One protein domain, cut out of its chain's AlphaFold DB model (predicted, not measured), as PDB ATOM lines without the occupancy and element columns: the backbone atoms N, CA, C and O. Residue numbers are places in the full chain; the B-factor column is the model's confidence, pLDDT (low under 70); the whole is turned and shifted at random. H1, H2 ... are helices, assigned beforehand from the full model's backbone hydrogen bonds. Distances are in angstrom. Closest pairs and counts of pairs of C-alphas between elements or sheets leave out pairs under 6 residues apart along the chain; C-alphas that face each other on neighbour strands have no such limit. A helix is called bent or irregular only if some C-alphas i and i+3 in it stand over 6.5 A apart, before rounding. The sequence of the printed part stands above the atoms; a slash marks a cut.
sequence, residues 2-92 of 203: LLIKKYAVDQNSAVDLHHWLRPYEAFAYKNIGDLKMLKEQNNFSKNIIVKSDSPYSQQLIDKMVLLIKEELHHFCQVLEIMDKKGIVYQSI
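This is residues 2 to 92 of the 203 residues of the protein "tRNA-(MS[2]IO[6]A)-hydroxylase (MiaE)" of Vibrio aerogenes CECT 7868 (UniProt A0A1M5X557). One long helix, H4, runs most of the length of a rod-shaped domain, with three shorter helices set along it: H1 and the first arm of H2 form a hairpin towards H4's first residues, and H2b and H3 lie further along, towards its last residues. The long link, residues 41 to 57, folds back along the rod from H3 to the beginning of H4, and residues 85 to 92 turn back after H4 towards H2b. The 91 printed residues include four named helices, in the order H1, H2, H3, H4, and no named strand; the class is all helix. The whole is only just loose, close to compact, with a radius of gyration of the C-alphas of 14.8 A and spans of 49 by 22 by 21 A.

H4, residues 58 to 84, is the longest helix at 39.4 A, from C-alpha 58 at (-20.068, -21.174, 34.093) to C-alpha 84 at (-12.691, -3.709, -0.461). H1, residues 2 to 7, begins with C-alpha 2 at (-4.532, -16.109, 27.572) and measures 8.7 A. H2, residues 11 to 30, was assigned as one helix by its hydrogen bonds but is bent: C-alphas 20 and 23 are 6.9 A apart. Its arms are H2a, residues 11 to 20, 14.3 A, and H2b, residues 23 to 30, 10.1 A. H3, residues 35 to 40, measures 8.8 A.

H3 and H4 touch and form a helical hairpin, with Lys 39 and Cys 76 as the closest C-alphas, 6.9 A apart. They run opposite ways at a shallow tilt of 32 degrees, only just short of steep, and H4 touches H3 with residues 76 to 80 alone. H2b and H4 are close but not clearly touching, the closest C-alphas being those of Tyr 24 and Leu 72 at 8.0 A, with a steep tilt of 55 degrees. H2b is also close to H3 but not clearly touching it, with the C-alphas of Tyr 24 and Leu 38 closest at 6.7 A. H2a stands at a steep tilt of 63 degrees to H2b and is apart from H4. H1 and H2a touch as a helical hairpin, opposite ways at a shallow tilt of 13 degrees, with the C-alphas of Lys 5 and Ala 14 closest at 5.0 A. H1 and H4 are close but not clearly touching, at 7.3 A between the closest C-alphas, Ile 4 and Ile 61. In H1, H2a, H2b, H3 and H4, every backbone O i to N i+4 pair is within hydrogen-bond range.

The C-alphas farthest apart in the domain, those of Asp 53 and Gly 86, are 49.4 A apart. The printed part has no cut. The link from H3 to H4 is long, at 17 residues, while those from H1 to H2 and from H2 to H3 are tight. The mean pLDDT of the printed part is 82.5; residues 2 to 8, 43, 45 to 46 and 52 to 55 are under 70.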
ATOM      1  N   LEU A   2      -5.253 -15.261  26.594       57.12
ATOM      2  CA  LEU A   2      -4.532 -16.109  27.572       57.12
ATOM      3  C   LEU A   2      -5.243 -16.306  28.931       57.12
ATOM      4  O   LEU A   2      -4.921 -17.240  29.660       57.12
ATOM      5  N   LEU A   3      -6.199 -15.435  29.274       63.00
ATOM      6  CA  LEU A   3      -6.878 -15.431  30.570       63.00
ATOM      7  C   LEU A   3      -7.822 -16.636  30.746       63.00
ATOM      8  O   LEU A   3      -7.642 -17.414  31.676       63.00
ATOM      9  N   ILE A   4      -8.766 -16.867  29.827       63.56
ATOM     10  CA  ILE A   4      -9.736 -17.975  29.955       63.56
ATOM     11  C   ILE A   4      -9.018 -19.326  30.019       63.56
ATOM     12  O   ILE A   4      -9.277 -20.138  30.905       63.56
ATOM     13  N   LYS A   5      -8.053 -19.528  29.111       61.28
ATOM     14  CA  LYS A   5      -7.281 -20.770  28.995       61.28
ATOM     15  C   LYS A   5      -6.528 -21.117  30.281       61.28
ATOM     16  O   LYS A   5      -6.407 -22.288  30.617       61.28
ATOM     17  N   LYS A   6      -5.982 -20.112  30.973       67.12
ATOM     18  CA  LYS A   6      -5.150 -20.321  32.163       67.12
ATOM     19  C   LYS A   6      -5.977 -20.484  33.438       67.12
ATOM     20  O   LYS A   6      -5.576 -21.243  34.314       67.12
ATOM     21  N   TYR A   7      -7.082 -19.755  33.558       63.91
ATOM     22  CA  TYR A   7      -7.751 -19.581  34.846       63.91
ATOM     23  C   TYR A   7      -9.052 -20.378  34.976       63.91
ATOM     24  O   TYR A   7      -9.452 -20.708  36.089       63.91
ATOM     25  N   ALA A   8      -9.717 -20.700  33.871       67.50
ATOM     26  CA  ALA A   8     -11.171 -20.778  33.914       67.50
ATOM     27  C   ALA A   8     -11.767 -22.104  33.420       67.50
ATOM     28  O   ALA A   8     -12.803 -22.541  33.914       67.50
ATOM     29  N   VAL A   9     -11.100 -22.775  32.488       76.81
ATOM     30  CA  VAL A   9     -11.665 -23.929  31.776       76.81
ATOM     31  C   VAL A   9     -10.870 -25.202  32.041       76.81
ATOM     32  O   VAL A   9      -9.699 -25.144  32.431       76.81
ATOM     33  N   ASP A  10     -11.506 -26.357  31.860       80.94
ATOM     34  CA  ASP A  10     -10.819 -27.644  31.959       80.94
ATOM     35  C   ASP A  10      -9.783 -27.830  30.828       80.94
ATOM     36  O   ASP A  10      -9.684 -27.038  29.886       80.94
ATOM     37  N   GLN A  11      -8.956 -28.874  30.926       79.94
ATOM     38  CA  GLN A  11      -7.875 -29.091  29.958       79.94
ATOM     39  C   GLN A  11      -8.401 -29.312  28.532       79.94
ATOM     40  O   GLN A  11      -7.801 -28.810  27.581       79.94
ATOM     41  N   ASN A  12      -9.531 -30.005  28.378       84.25
ATOM     42  CA  ASN A  12     -10.129 -30.276  27.070       84.25
ATOM     43  C   ASN A  12     -10.654 -28.989  26.423       84.25
ATOM     44  O   ASN A  12     -10.325 -28.686  25.277       84.25
ATOM     45  N   SER A  13     -11.370 -28.169  27.188       83.19
ATOM     46  CA  SER A  13     -11.876 -26.871  26.741       83.19
ATOM     47  C   SER A  13     -10.744 -25.884  26.451       83.19
ATOM     48  O   SER A  13     -10.823 -25.111  25.497       83.19
ATOM     49  N   ALA A  14      -9.650 -25.922  27.219       81.94
ATOM     50  CA  ALA A  14      -8.450 -25.129  26.943       81.94
ATOM     51  C   ALA A  14      -7.799 -25.503  25.600       81.94
ATOM     52  O   ALA A  14      -7.293 -24.624  24.890       81.94
ATOM     53  N   VAL A  15      -7.797 -26.796  25.255       85.12
ATOM     54  CA  VAL A  15      -7.322 -27.306  23.961       85.12
ATOM     55  C   VAL A  15      -8.265 -26.885  22.837       85.12
ATOM     56  O   VAL A  15      -7.794 -26.414  21.802       85.12
ATOM     57  N   ASP A  16      -9.575 -26.987  23.045       86.25
ATOM     58  CA  ASP A  16     -10.578 -26.587  22.055       86.25
ATOM     59  C   ASP A  16     -10.532 -25.091  21.744       86.25
ATOM     60  O   ASP A  16     -10.491 -24.713  20.571       86.25
ATOM     61  N   LEU A  17     -10.441 -24.241  22.772       83.44
ATOM     62  CA  LEU A  17     -10.233 -22.803  22.592       83.44
ATOM     63  C   LEU A  17      -8.944 -22.530  21.817       83.44
ATOM     64  O   LEU A  17      -8.940 -21.748  20.873       83.44
ATOM     65  N   HIS A  18      -7.843 -23.191  22.175       85.69
ATOM     66  CA  HIS A  18      -6.581 -23.010  21.463       85.69
ATOM     67  C   HIS A  18      -6.682 -23.405  19.983       85.69
ATOM     68  O   HIS A  18      -6.211 -22.664  19.124       85.69
ATOM     69  N   HIS A  19      -7.304 -24.542  19.666       87.38
ATOM     70  CA  HIS A  19      -7.496 -24.958  18.277       87.38
ATOM     71  C   HIS A  19      -8.359 -23.981  17.489       87.38
ATOM     72  O   HIS A  19      -8.032 -23.690  16.341       87.38
ATOM     73  N   TRP A  20      -9.409 -23.450  18.107       87.56
ATOM     74  CA  TRP A  20     -10.273 -22.458  17.481       87.56
ATOM     75  C   TRP A  20      -9.553 -21.136  17.185       87.56
ATOM     76  O   TRP A  20      -9.759 -20.544  16.130       87.56
ATOM     77  N   LEU A  21      -8.675 -20.691  18.084       88.38
ATOM     78  CA  LEU A  21      -7.996 -19.396  17.975       88.38
ATOM     79  C   LEU A  21      -6.739 -19.448  17.091       88.38
ATOM     80  O   LEU A  21      -6.342 -18.438  16.510       88.38
ATOM     81  N   ARG A  22      -6.130 -20.630  16.944       90.19
ATOM     82  CA  ARG A  22      -4.883 -20.842  16.192       90.19
ATOM     83  C   ARG A  22      -4.906 -20.296  14.751       90.19
ATOM     84  O   ARG A  22      -3.894 -19.713  14.362       90.19
ATOM     85  N   PRO A  23      -5.976 -20.454  13.944       91.19
ATOM     86  CA  PRO A  23      -6.057 -19.856  12.609       91.19
ATOM     87  C   PRO A  23      -5.903 -18.334  12.619       91.19
ATOM     88  O   PRO A  23      -5.161 -17.785  11.810       91.19
ATOM     89  N   TYR A  24      -6.547 -17.664  13.574       91.00
ATOM     90  CA  TYR A  24      -6.499 -16.211  13.711       91.00
ATOM     91  C   TYR A  24      -5.111 -15.734  14.145       91.00
ATOM     92  O   TYR A  24      -4.586 -14.786  13.570       91.00
ATOM     93  N   GLU A  25      -4.472 -16.423  15.097       89.31
ATOM     94  CA  GLU A  25      -3.087 -16.128  15.493       89.31
ATOM     95  C   GLU A  25      -2.101 -16.345  14.333       89.31
ATOM     96  O   GLU A  25      -1.192 -15.540  14.120       89.31
ATOM     97  N   ALA A  26      -2.269 -17.428  13.567       90.31
ATOM     98  CA  ALA A  26      -1.426 -17.726  12.413       90.31
ATOM     99  C   ALA A  26      -1.564 -16.654  11.324       90.31
ATOM    100  O   ALA A  26      -0.555 -16.219  10.763       90.31
ATOM    101  N   PHE A  27      -2.783 -16.179  11.077       91.75
ATOM    102  CA  PHE A  27      -3.018 -15.076  10.159       91.75
ATOM    103  C   PHE A  27      -2.405 -13.771  10.688       91.75
ATOM    104  O   PHE A  27      -1.564 -13.172  10.021       91.75
ATOM    105  N   ALA A  28      -2.727 -13.373  11.923       87.94
ATOM    106  CA  ALA A  28      -2.317 -12.080  12.473       87.94
ATOM    107  C   ALA A  28      -0.791 -11.917  12.627       87.94
ATOM    108  O   ALA A  28      -0.244 -10.837  12.390       87.94
ATOM    109  N   TYR A  29      -0.088 -12.986  13.018       85.81
ATOM    110  CA  TYR A  29       1.350 -12.920  13.316       85.81
ATOM    111  C   TYR A  29       2.250 -13.493  12.225       85.81
ATOM    112  O   TYR A  29       3.436 -13.169  12.190       85.81
ATOM    113  N   LYS A  30       1.732 -14.382  11.372       87.44
ATOM    114  CA  LYS A  30       2.538 -15.080  10.355       87.44
ATOM    115  C   LYS A  30       2.002 -14.902   8.938       87.44
ATOM    116  O   LYS A  30       2.632 -15.402   8.013       87.44
ATOM    117  N   ASN A  31       0.878 -14.202   8.773       86.44
ATOM    118  CA  ASN A  31       0.193 -14.020   7.496       86.44
ATOM    119  C   ASN A  31      -0.125 -15.361   6.802       86.44
ATOM    120  O   ASN A  31       0.039 -15.514   5.595       86.44
ATOM    121  N   ILE A  32      -0.507 -16.368   7.599       87.81
ATOM    122  CA  ILE A  32      -0.860 -17.710   7.121       87.81
ATOM    123  C   ILE A  32      -2.383 -17.863   7.128       87.81
ATOM    124  O   ILE A  32      -3.005 -17.772   8.186       87.81
ATOM    125  N   GLY A  33      -2.955 -18.181   5.967       88.38
ATOM    126  CA  GLY A  33      -4.395 -18.369   5.764       88.38
ATOM    127  C   GLY A  33      -5.023 -17.236   4.952       88.38
ATOM    128  O   GLY A  33      -4.321 -16.361   4.451       88.38
ATOM    129  N   ASP A  34      -6.347 -17.256   4.827       89.00
ATOM    130  CA  ASP A  34      -7.116 -16.220   4.138       89.00
ATOM    131  C   ASP A  34      -8.426 -15.897   4.875       89.00
ATOM    132  O   ASP A  34      -8.851 -16.600   5.797       89.00
ATOM    133  N   LEU A  35      -9.073 -14.806   4.462       87.19
ATOM    134  CA  LEU A  35     -10.325 -14.336   5.051       87.19
ATOM    135  C   LEU A  35     -11.451 -15.379   4.971       87.19
ATOM    136  O   LEU A  35     -12.255 -15.490   5.897       87.19
ATOM    137  N   LYS A  36     -11.519 -16.158   3.885       87.38
ATOM    138  CA  LYS A  36     -12.560 -17.176   3.710       87.38
ATOM    139  C   LYS A  36     -12.424 -18.260   4.779       87.38
ATOM    140  O   LYS A  36     -13.402 -18.573   5.458       87.38
ATOM    141  N   MET A  37     -11.204 -18.751   4.985       87.12
ATOM    142  CA  MET A  37     -10.875 -19.737   6.008       87.12
ATOM    143  C   MET A  37     -11.212 -19.220   7.411       87.12
ATOM    144  O   MET A  37     -11.809 -19.946   8.203       87.12
ATOM    145  N   LEU A  38     -10.881 -17.963   7.725       88.69
ATOM    146  CA  LEU A  38     -11.197 -17.378   9.035       88.69
ATOM    147  C   LEU A  38     -12.710 -17.304   9.281       88.69
ATOM    148  O   LEU A  38     -13.177 -17.689  10.352       88.69
ATOM    149  N   LYS A  39     -13.498 -16.891   8.281       84.94
ATOM    150  CA  LYS A  39     -14.963 -16.816   8.403       84.94
ATOM    151  C   LYS A  39     -15.603 -18.183   8.636       84.94
ATOM    152  O   LYS A  39     -16.514 -18.285   9.456       84.94
ATOM    153  N   GLU A  40     -15.118 -19.229   7.971       83.19
ATOM    154  CA  GLU A  40     -15.594 -20.606   8.182       83.19
ATOM    155  C   GLU A  40     -15.323 -21.094   9.618       83.19
ATOM    156  O   GLU A  40     -16.155 -21.782  10.211       83.19
ATOM    157  N   GLN A  41     -14.203 -20.671  10.216       78.00
ATOM    158  CA  GLN A  41     -13.814 -21.009  11.592       78.00
ATOM    159  C   GLN A  41     -14.489 -20.135  12.664       78.00
ATOM    160  O   GLN A  41     -14.327 -20.387  13.860       78.00
ATOM    161  N   ASN A  42     -15.253 -19.105  12.286       72.38
ATOM    162  CA  ASN A  42     -15.939 -18.235  13.248       72.38
ATOM    163  C   ASN A  42     -17.139 -18.930  13.934       72.38
ATOM    164  O   ASN A  42     -17.599 -18.511  14.996       72.38
ATOM    165  N   ASN A  43     -17.606 -20.058  13.389       68.19
ATOM    166  CA  ASN A  43     -18.710 -20.853  13.937       68.19
ATOM    167  C   ASN A  43     -18.261 -21.805  15.059       68.19
ATOM    168  O   ASN A  43     -18.415 -23.025  14.968       68.19
ATOM    169  N   PHE A  44     -17.717 -21.264  16.148       74.19
ATOM    170  CA  PHE A  44     -17.371 -22.077  17.315       74.19
ATOM    171  C   PHE A  44     -18.623 -22.482  18.100       74.19
ATOM    172  O   PHE A  44     -19.230 -21.668  18.797       74.19
ATOM    173  N   SER A  45     -19.019 -23.749  17.997       66.38
ATOM    174  CA  SER A  45     -20.235 -24.294  18.620       66.38
ATOM    175  C   SER A  45     -19.976 -25.196  19.830       66.38
ATOM    176  O   SER A  45     -20.926 -25.691  20.431       66.38
ATOM    177  N   LYS A  46     -18.709 -25.430  20.198       69.81
ATOM    178  CA  LYS A  46     -18.379 -26.322  21.314       69.81
ATOM    179  C   LYS A  46     -18.722 -25.681  22.659       69.81
ATOM    180  O   LYS A  46     -18.422 -24.508  22.889       69.81
ATOM    181  N   ASN A  47     -19.299 -26.481  23.553       70.62
ATOM    182  CA  ASN A  47     -19.537 -26.091  24.938       70.62
ATOM    183  C   ASN A  47     -18.206 -26.049  25.688       70.62
ATOM    184  O   ASN A  47     -17.498 -27.052  25.757       70.62
ATOM    185  N   ILE A  48     -17.875 -24.886  26.238       76.31
ATOM    186  CA  ILE A  48     -16.686 -24.693  27.064       76.31
ATOM    187  C   ILE A  48     -17.046 -25.040  28.501       76.31
ATOM    188  O   ILE A  48     -17.925 -24.412  29.084       76.31
ATOM    189  N   ILE A  49     -16.364 -26.027  29.070       73.19
ATOM    190  CA  ILE A  49     -16.642 -26.535  30.412       73.19
ATOM    191  C   ILE A  49     -15.689 -25.873  31.409       73.19
ATOM    192  O   ILE A  49     -14.463 -25.858  31.232       73.19
ATOM    193  N   VAL A  50     -16.261 -25.316  32.476       72.12
ATOM    194  CA  VAL A  50     -15.499 -24.782  33.611       72.12
ATOM    195  C   VAL A  50     -14.737 -25.906  34.305       72.12
ATOM    196  O   VAL A  50     -15.242 -27.014  34.479       72.12
ATOM    197  N   LYS A  51     -13.517 -25.618  34.759       73.31
ATOM    198  CA  LYS A  51     -12.766 -26.561  35.595       73.31
ATOM    199  C   LYS A  51     -13.507 -26.818  36.919       73.31
ATOM    200  O   LYS A  51     -13.909 -25.867  37.574       73.31
ATOM    201  N   SER A  52     -13.598 -28.071  37.363       63.34
ATOM    202  CA  SER A  52     -14.350 -28.479  38.566       63.34
ATOM    203  C   SER A  52     -14.006 -27.691  39.842       63.34
ATOM    204  O   SER A  52     -14.892 -27.410  40.638       63.34
ATOM    205  N   ASP A  53     -12.740 -27.287  40.001       65.62
ATOM    206  CA  ASP A  53     -12.237 -26.517  41.153       65.62
ATOM    207  C   ASP A  53     -12.094 -25.013  40.856       65.62
ATOM    208  O   ASP A  53     -11.303 -24.308  41.488       65.62
ATOM    209  N   SER A  54     -12.762 -24.518  39.815       67.38
ATOM    210  CA  SER A  54     -12.672 -23.114  39.441       67.38
ATOM    211  C   SER A  54     -13.467 -22.247  40.420       67.38
ATOM    212  O   SER A  54     -14.635 -22.539  40.674       67.38
ATOM    213  N   PRO A  55     -12.902 -21.132  40.919       64.38
ATOM    214  CA  PRO A  55     -13.683 -20.147  41.663       64.38
ATOM    215  C   PRO A  55     -14.650 -19.359  40.754       64.38
ATOM    216  O   PRO A  55     -15.381 -18.501  41.242       64.38
ATOM    217  N   TYR A  56     -14.641 -19.605  39.437       71.50
ATOM    218  CA  TYR A  56     -15.433 -18.882  38.444       71.50
ATOM    219  C   TYR A  56     -16.708 -19.649  38.075       71.50
ATOM    220  O   TYR A  56     -16.700 -20.870  37.941       71.50
ATOM    221  N   SER A  57     -17.811 -18.929  37.861       71.31
ATOM    222  CA  SER A  57     -19.076 -19.534  37.431       71.31
ATOM    223  C   SER A  57     -19.077 -19.853  35.931       71.31
ATOM    224  O   SER A  57     -18.451 -19.157  35.134       71.31
ATOM    225  N   GLN A  58     -19.852 -20.861  35.515       77.62
ATOM    226  CA  GLN A  58     -20.068 -21.174  34.093       77.62
ATOM    227  C   GLN A  58     -20.587 -19.976  33.301       77.62
ATOM    228  O   GLN A  58     -20.065 -19.669  32.235       77.62
ATOM    229  N   GLN A  59     -21.513 -19.221  33.888       73.25
ATOM    230  CA  GLN A  59     -22.042 -17.998  33.293       73.25
ATOM    231  C   GLN A  59     -20.939 -16.992  32.934       73.25
ATOM    232  O   GLN A  59     -21.027 -16.295  31.924       73.25
ATOM    233  N   LEU A  60     -19.898 -16.898  33.763       71.75
ATOM    234  CA  LEU A  60     -18.793 -15.991  33.517       71.75
ATOM    235  C   LEU A  60     -17.932 -16.443  32.335       71.75
ATOM    236  O   LEU A  60     -17.533 -15.626  31.507       71.75
ATOM    237  N   ILE A  61     -17.687 -17.748  32.230       77.38
ATOM    238  CA  ILE A  61     -16.953 -18.337  31.108       77.38
ATOM    239  C   ILE A  61     -17.713 -18.136  29.806       77.38
ATOM    240  O   ILE A  61     -17.121 -17.700  28.821       77.38
ATOM    241  N   ASP A  62     -19.022 -18.375  29.822       81.38
ATOM    242  CA  ASP A  62     -19.882 -18.210  28.652       81.38
ATOM    243  C   ASP A  62     -19.831 -16.770  28.128       81.38
ATOM    244  O   ASP A  62     -19.687 -16.553  26.922       81.38
ATOM    245  N   LYS A  63     -19.847 -15.777  29.031       79.06
ATOM    246  CA  LYS A  63     -19.662 -14.361  28.674       79.06
ATOM    247  C   LYS A  63     -18.304 -14.087  28.037       79.06
ATOM    248  O   LYS A  63     -18.236 -13.410  27.017       79.06
ATOM    249  N   MET A  64     -17.219 -14.614  28.605       79.38
ATOM    250  CA  MET A  64     -15.884 -14.391  28.043       79.38
ATOM    251  C   MET A  64     -15.707 -15.081  26.680       79.38
ATOM    252  O   MET A  64     -15.025 -14.549  25.806       79.38
ATOM    253  N   VAL A  65     -16.312 -16.256  26.479       83.94
ATOM    254  CA  VAL A  65     -16.320 -16.953  25.182       83.94
ATOM    255  C   VAL A  65     -17.127 -16.165  24.155       83.94
ATOM    256  O   VAL A  65     -16.682 -16.038  23.014       83.94
ATOM    257  N   LEU A  66     -18.280 -15.613  24.548       84.38
ATOM    258  CA  LEU A  66     -19.080 -14.742  23.689       84.38
ATOM    259  C   LEU A  66     -18.285 -13.503  23.259       84.38
ATOM    260  O   LEU A  66     -18.219 -13.236  22.065       84.38
ATOM    261  N   LEU A  67     -17.605 -12.840  24.197       85.31
ATOM    262  CA  LEU A  67     -16.740 -11.695  23.899       85.31
ATOM    263  C   LEU A  67     -15.667 -12.062  22.864       85.31
ATOM    264  O   LEU A  67     -15.498 -11.357  21.878       85.31
ATOM    265  N   ILE A  68     -14.985 -13.208  23.013       86.00
ATOM    266  CA  ILE A  68     -13.996 -13.652  22.012       86.00
ATOM    267  C   ILE A  68     -14.643 -13.837  20.632       86.00
ATOM    268  O   ILE A  68     -14.042 -13.452  19.634       86.00
ATOM    269  N   LYS A  69     -15.848 -14.415  20.552       87.75
ATOM    270  CA  LYS A  69     -16.556 -14.565  19.269       87.75
ATOM    271  C   LYS A  69     -16.858 -13.210  18.631       87.75
ATOM    272  O   LYS A  69     -16.668 -13.063  17.427       87.75
ATOM    273  N   GLU A  70     -17.319 -12.245  19.427       89.31
ATOM    274  CA  GLU A  70     -17.606 -10.882  18.965       89.31
ATOM    275  C   GLU A  70     -16.329 -10.210  18.429       89.31
ATOM    276  O   GLU A  70     -16.326  -9.730  17.297       89.31
ATOM    277  N   GLU A  71     -15.205 -10.309  19.143       90.06
ATOM    278  CA  GLU A  71     -13.921  -9.743  18.697       90.06
ATOM    279  C   GLU A  71     -13.364 -10.393  17.423       90.06
ATOM    280  O   GLU A  71     -12.858  -9.710  16.528       90.06
ATOM    281  N   LEU A  72     -13.481 -11.717  17.286       91.31
ATOM    282  CA  LEU A  72     -13.086 -12.404  16.053       91.31
ATOM    283  C   LEU A  72     -13.991 -12.030  14.875       91.31
ATOM    284  O   LEU A  72     -13.526 -11.943  13.735       91.31
ATOM    285  N   HIS A  73     -15.274 -11.772  15.138       90.75
ATOM    286  CA  HIS A  73     -16.182 -11.249  14.128       90.75
ATOM    287  C   HIS A  73     -15.776  -9.840  13.679       90.75
ATOM    288  O   HIS A  73     -15.649  -9.620  12.472       90.75
ATOM    289  N   HIS A  74     -15.485  -8.932  14.617       91.81
ATOM    290  CA  HIS A  74     -14.978  -7.593  14.303       91.81
ATOM    291  C   HIS A  74     -13.678  -7.659  13.493       91.81
ATOM    292  O   HIS A  74     -13.535  -6.961  12.487       91.81
ATOM    293  N   PHE A  75     -12.753  -8.548  13.868       92.88
ATOM    294  CA  PHE A  75     -11.506  -8.760  13.132       92.88
ATOM    295  C   PHE A  75     -11.758  -9.123  11.661       92.88
ATOM    296  O   PHE A  75     -11.198  -8.496  10.761       92.88
ATOM    297  N   CYS A  76     -12.653 -10.080  11.398       93.25
ATOM    298  CA  CYS A  76     -13.038 -10.446  10.033       93.25
ATOM    299  C   CYS A  76     -13.693  -9.282   9.267       93.25
ATOM    300  O   CYS A  76     -13.399  -9.099   8.086       93.25
ATOM    301  N   GLN A  77     -14.539  -8.474   9.915       94.00
ATOM    302  CA  GLN A  77     -15.152  -7.295   9.286       94.00
ATOM    303  C   GLN A  77     -14.103  -6.251   8.876       94.00
ATOM    304  O   GLN A  77     -14.188  -5.692   7.782       94.00
ATOM    305  N   VAL A  78     -13.079  -6.021   9.706       94.88
ATOM    306  CA  VAL A  78     -11.964  -5.127   9.353       94.88
ATOM    307  C   VAL A  78     -11.211  -5.655   8.130       94.88
ATOM    308  O   VAL A  78     -10.940  -4.881   7.215       94.88
ATOM    309  N   LEU A  79     -10.927  -6.960   8.062       94.19
ATOM    310  CA  LEU A  79     -10.272  -7.562   6.893       94.19
ATOM    311  C   LEU A  79     -11.100  -7.413   5.608       94.19
ATOM    312  O   LEU A  79     -10.541  -7.109   4.557       94.19
ATOM    313  N   GLU A  80     -12.424  -7.568   5.683       94.19
ATOM    314  CA  GLU A  80     -13.322  -7.327   4.542       94.19
ATOM    315  C   GLU A  80     -13.277  -5.876   4.058       94.19
ATOM    316  O   GLU A  80     -13.313  -5.613   2.856       94.19
ATOM    317  N   ILE A  81     -13.227  -4.925   4.990       94.75
ATOM    318  CA  ILE A  81     -13.115  -3.500   4.670       94.75
ATOM    319  C   ILE A  81     -11.761  -3.206   4.017       94.75
ATOM    320  O   ILE A  81     -11.711  -2.481   3.022       94.75
ATOM    321  N   MET A  82     -10.676  -3.778   4.548       94.69
ATOM    322  CA  MET A  82      -9.333  -3.635   3.983       94.69
ATOM    323  C   MET A  82      -9.279  -4.153   2.543       94.69
ATOM    324  O   MET A  82      -8.833  -3.419   1.664       94.69
ATOM    325  N   ASP A  83      -9.806  -5.353   2.290       93.81
ATOM    326  CA  ASP A  83      -9.875  -5.956   0.952       93.81
ATOM    327  C   ASP A  83     -10.661  -5.074  -0.034       93.81
ATOM    328  O   ASP A  83     -10.146  -4.699  -1.089       93.81
ATOM    329  N   LYS A  84     -11.859  -4.611   0.359       94.56
ATOM    330  CA  LYS A  84     -12.691  -3.709  -0.461       94.56
ATOM    331  C   LYS A  84     -12.007  -2.385  -0.802       94.56
ATOM    332  O   LYS A  84     -12.264  -1.831  -1.868       94.56
ATOM    333  N   LYS A  85     -11.168  -1.862   0.097       94.44
ATOM    334  CA  LYS A  85     -10.405  -0.621  -0.115       94.44
ATOM    335  C   LYS A  85      -9.020  -0.861  -0.738       94.44
ATOM    336  O   LYS A  85      -8.267   0.096  -0.898       94.44
ATOM    337  N   GLY A  86      -8.672  -2.102  -1.097       95.38
ATOM    338  CA  GLY A  86      -7.369  -2.446  -1.678       95.38
ATOM    339  C   GLY A  86      -6.192  -2.275  -0.708       95.38
ATOM    340  O   GLY A  86      -5.055  -2.080  -1.140       95.38
ATOM    341  N   ILE A  87      -6.451  -2.314   0.601       95.06
ATOM    342  CA  ILE A  87      -5.437  -2.179   1.648       95.06
ATOM    343  C   ILE A  87      -4.866  -3.563   1.953       95.06
ATOM    344  O   ILE A  87      -5.543  -4.430   2.504       95.06
ATOM    345  N   VAL A  88      -3.591  -3.763   1.630       92.75
ATOM    346  CA  VAL A  88      -2.889  -5.019   1.913       92.75
ATOM    347  C   VAL A  88      -2.672  -5.172   3.418       92.75
ATOM    348  O   VAL A  88      -2.173  -4.259   4.079       92.75
ATOM    349  N   TYR A  89      -3.010  -6.343   3.962       91.81
ATOM    350  CA  TYR A  89      -2.742  -6.660   5.363       91.81
ATOM    351  C   TYR A  89      -1.238  -6.684   5.650       91.81
ATOM    352  O   TYR A  89      -0.462  -7.335   4.948       91.81
ATOM    353  N   GLN A  90      -0.830  -5.995   6.713       90.31
ATOM    354  CA  GLN A  90       0.549  -5.958   7.182       90.31
ATOM    355  C   GLN A  90       0.586  -6.182   8.688       90.31
ATOM    356  O   GLN A  90      -0.212  -5.614   9.435       90.31
ATOM    357  N   SER A  91       1.549  -6.984   9.140       86.62
ATOM    358  CA  SER A  91       1.809  -7.124  10.568       86.62
ATOM    359  C   SER A  91       2.512  -5.864  11.066       86.62
ATOM    360  O   SER A  91       3.641  -5.573  10.669       86.62
ATOM    361  N   ILE A  92       1.826  -5.102  11.916       89.94
ATOM    362  CA  ILE A  92       2.367  -3.902  12.555       89.94
ATOM    363  C   ILE A  92       2.685  -4.190  14.028       89.94
ATOM    364  O   ILE A  92       1.923  -4.903  14.688       89.94
TER     365      ILE A  92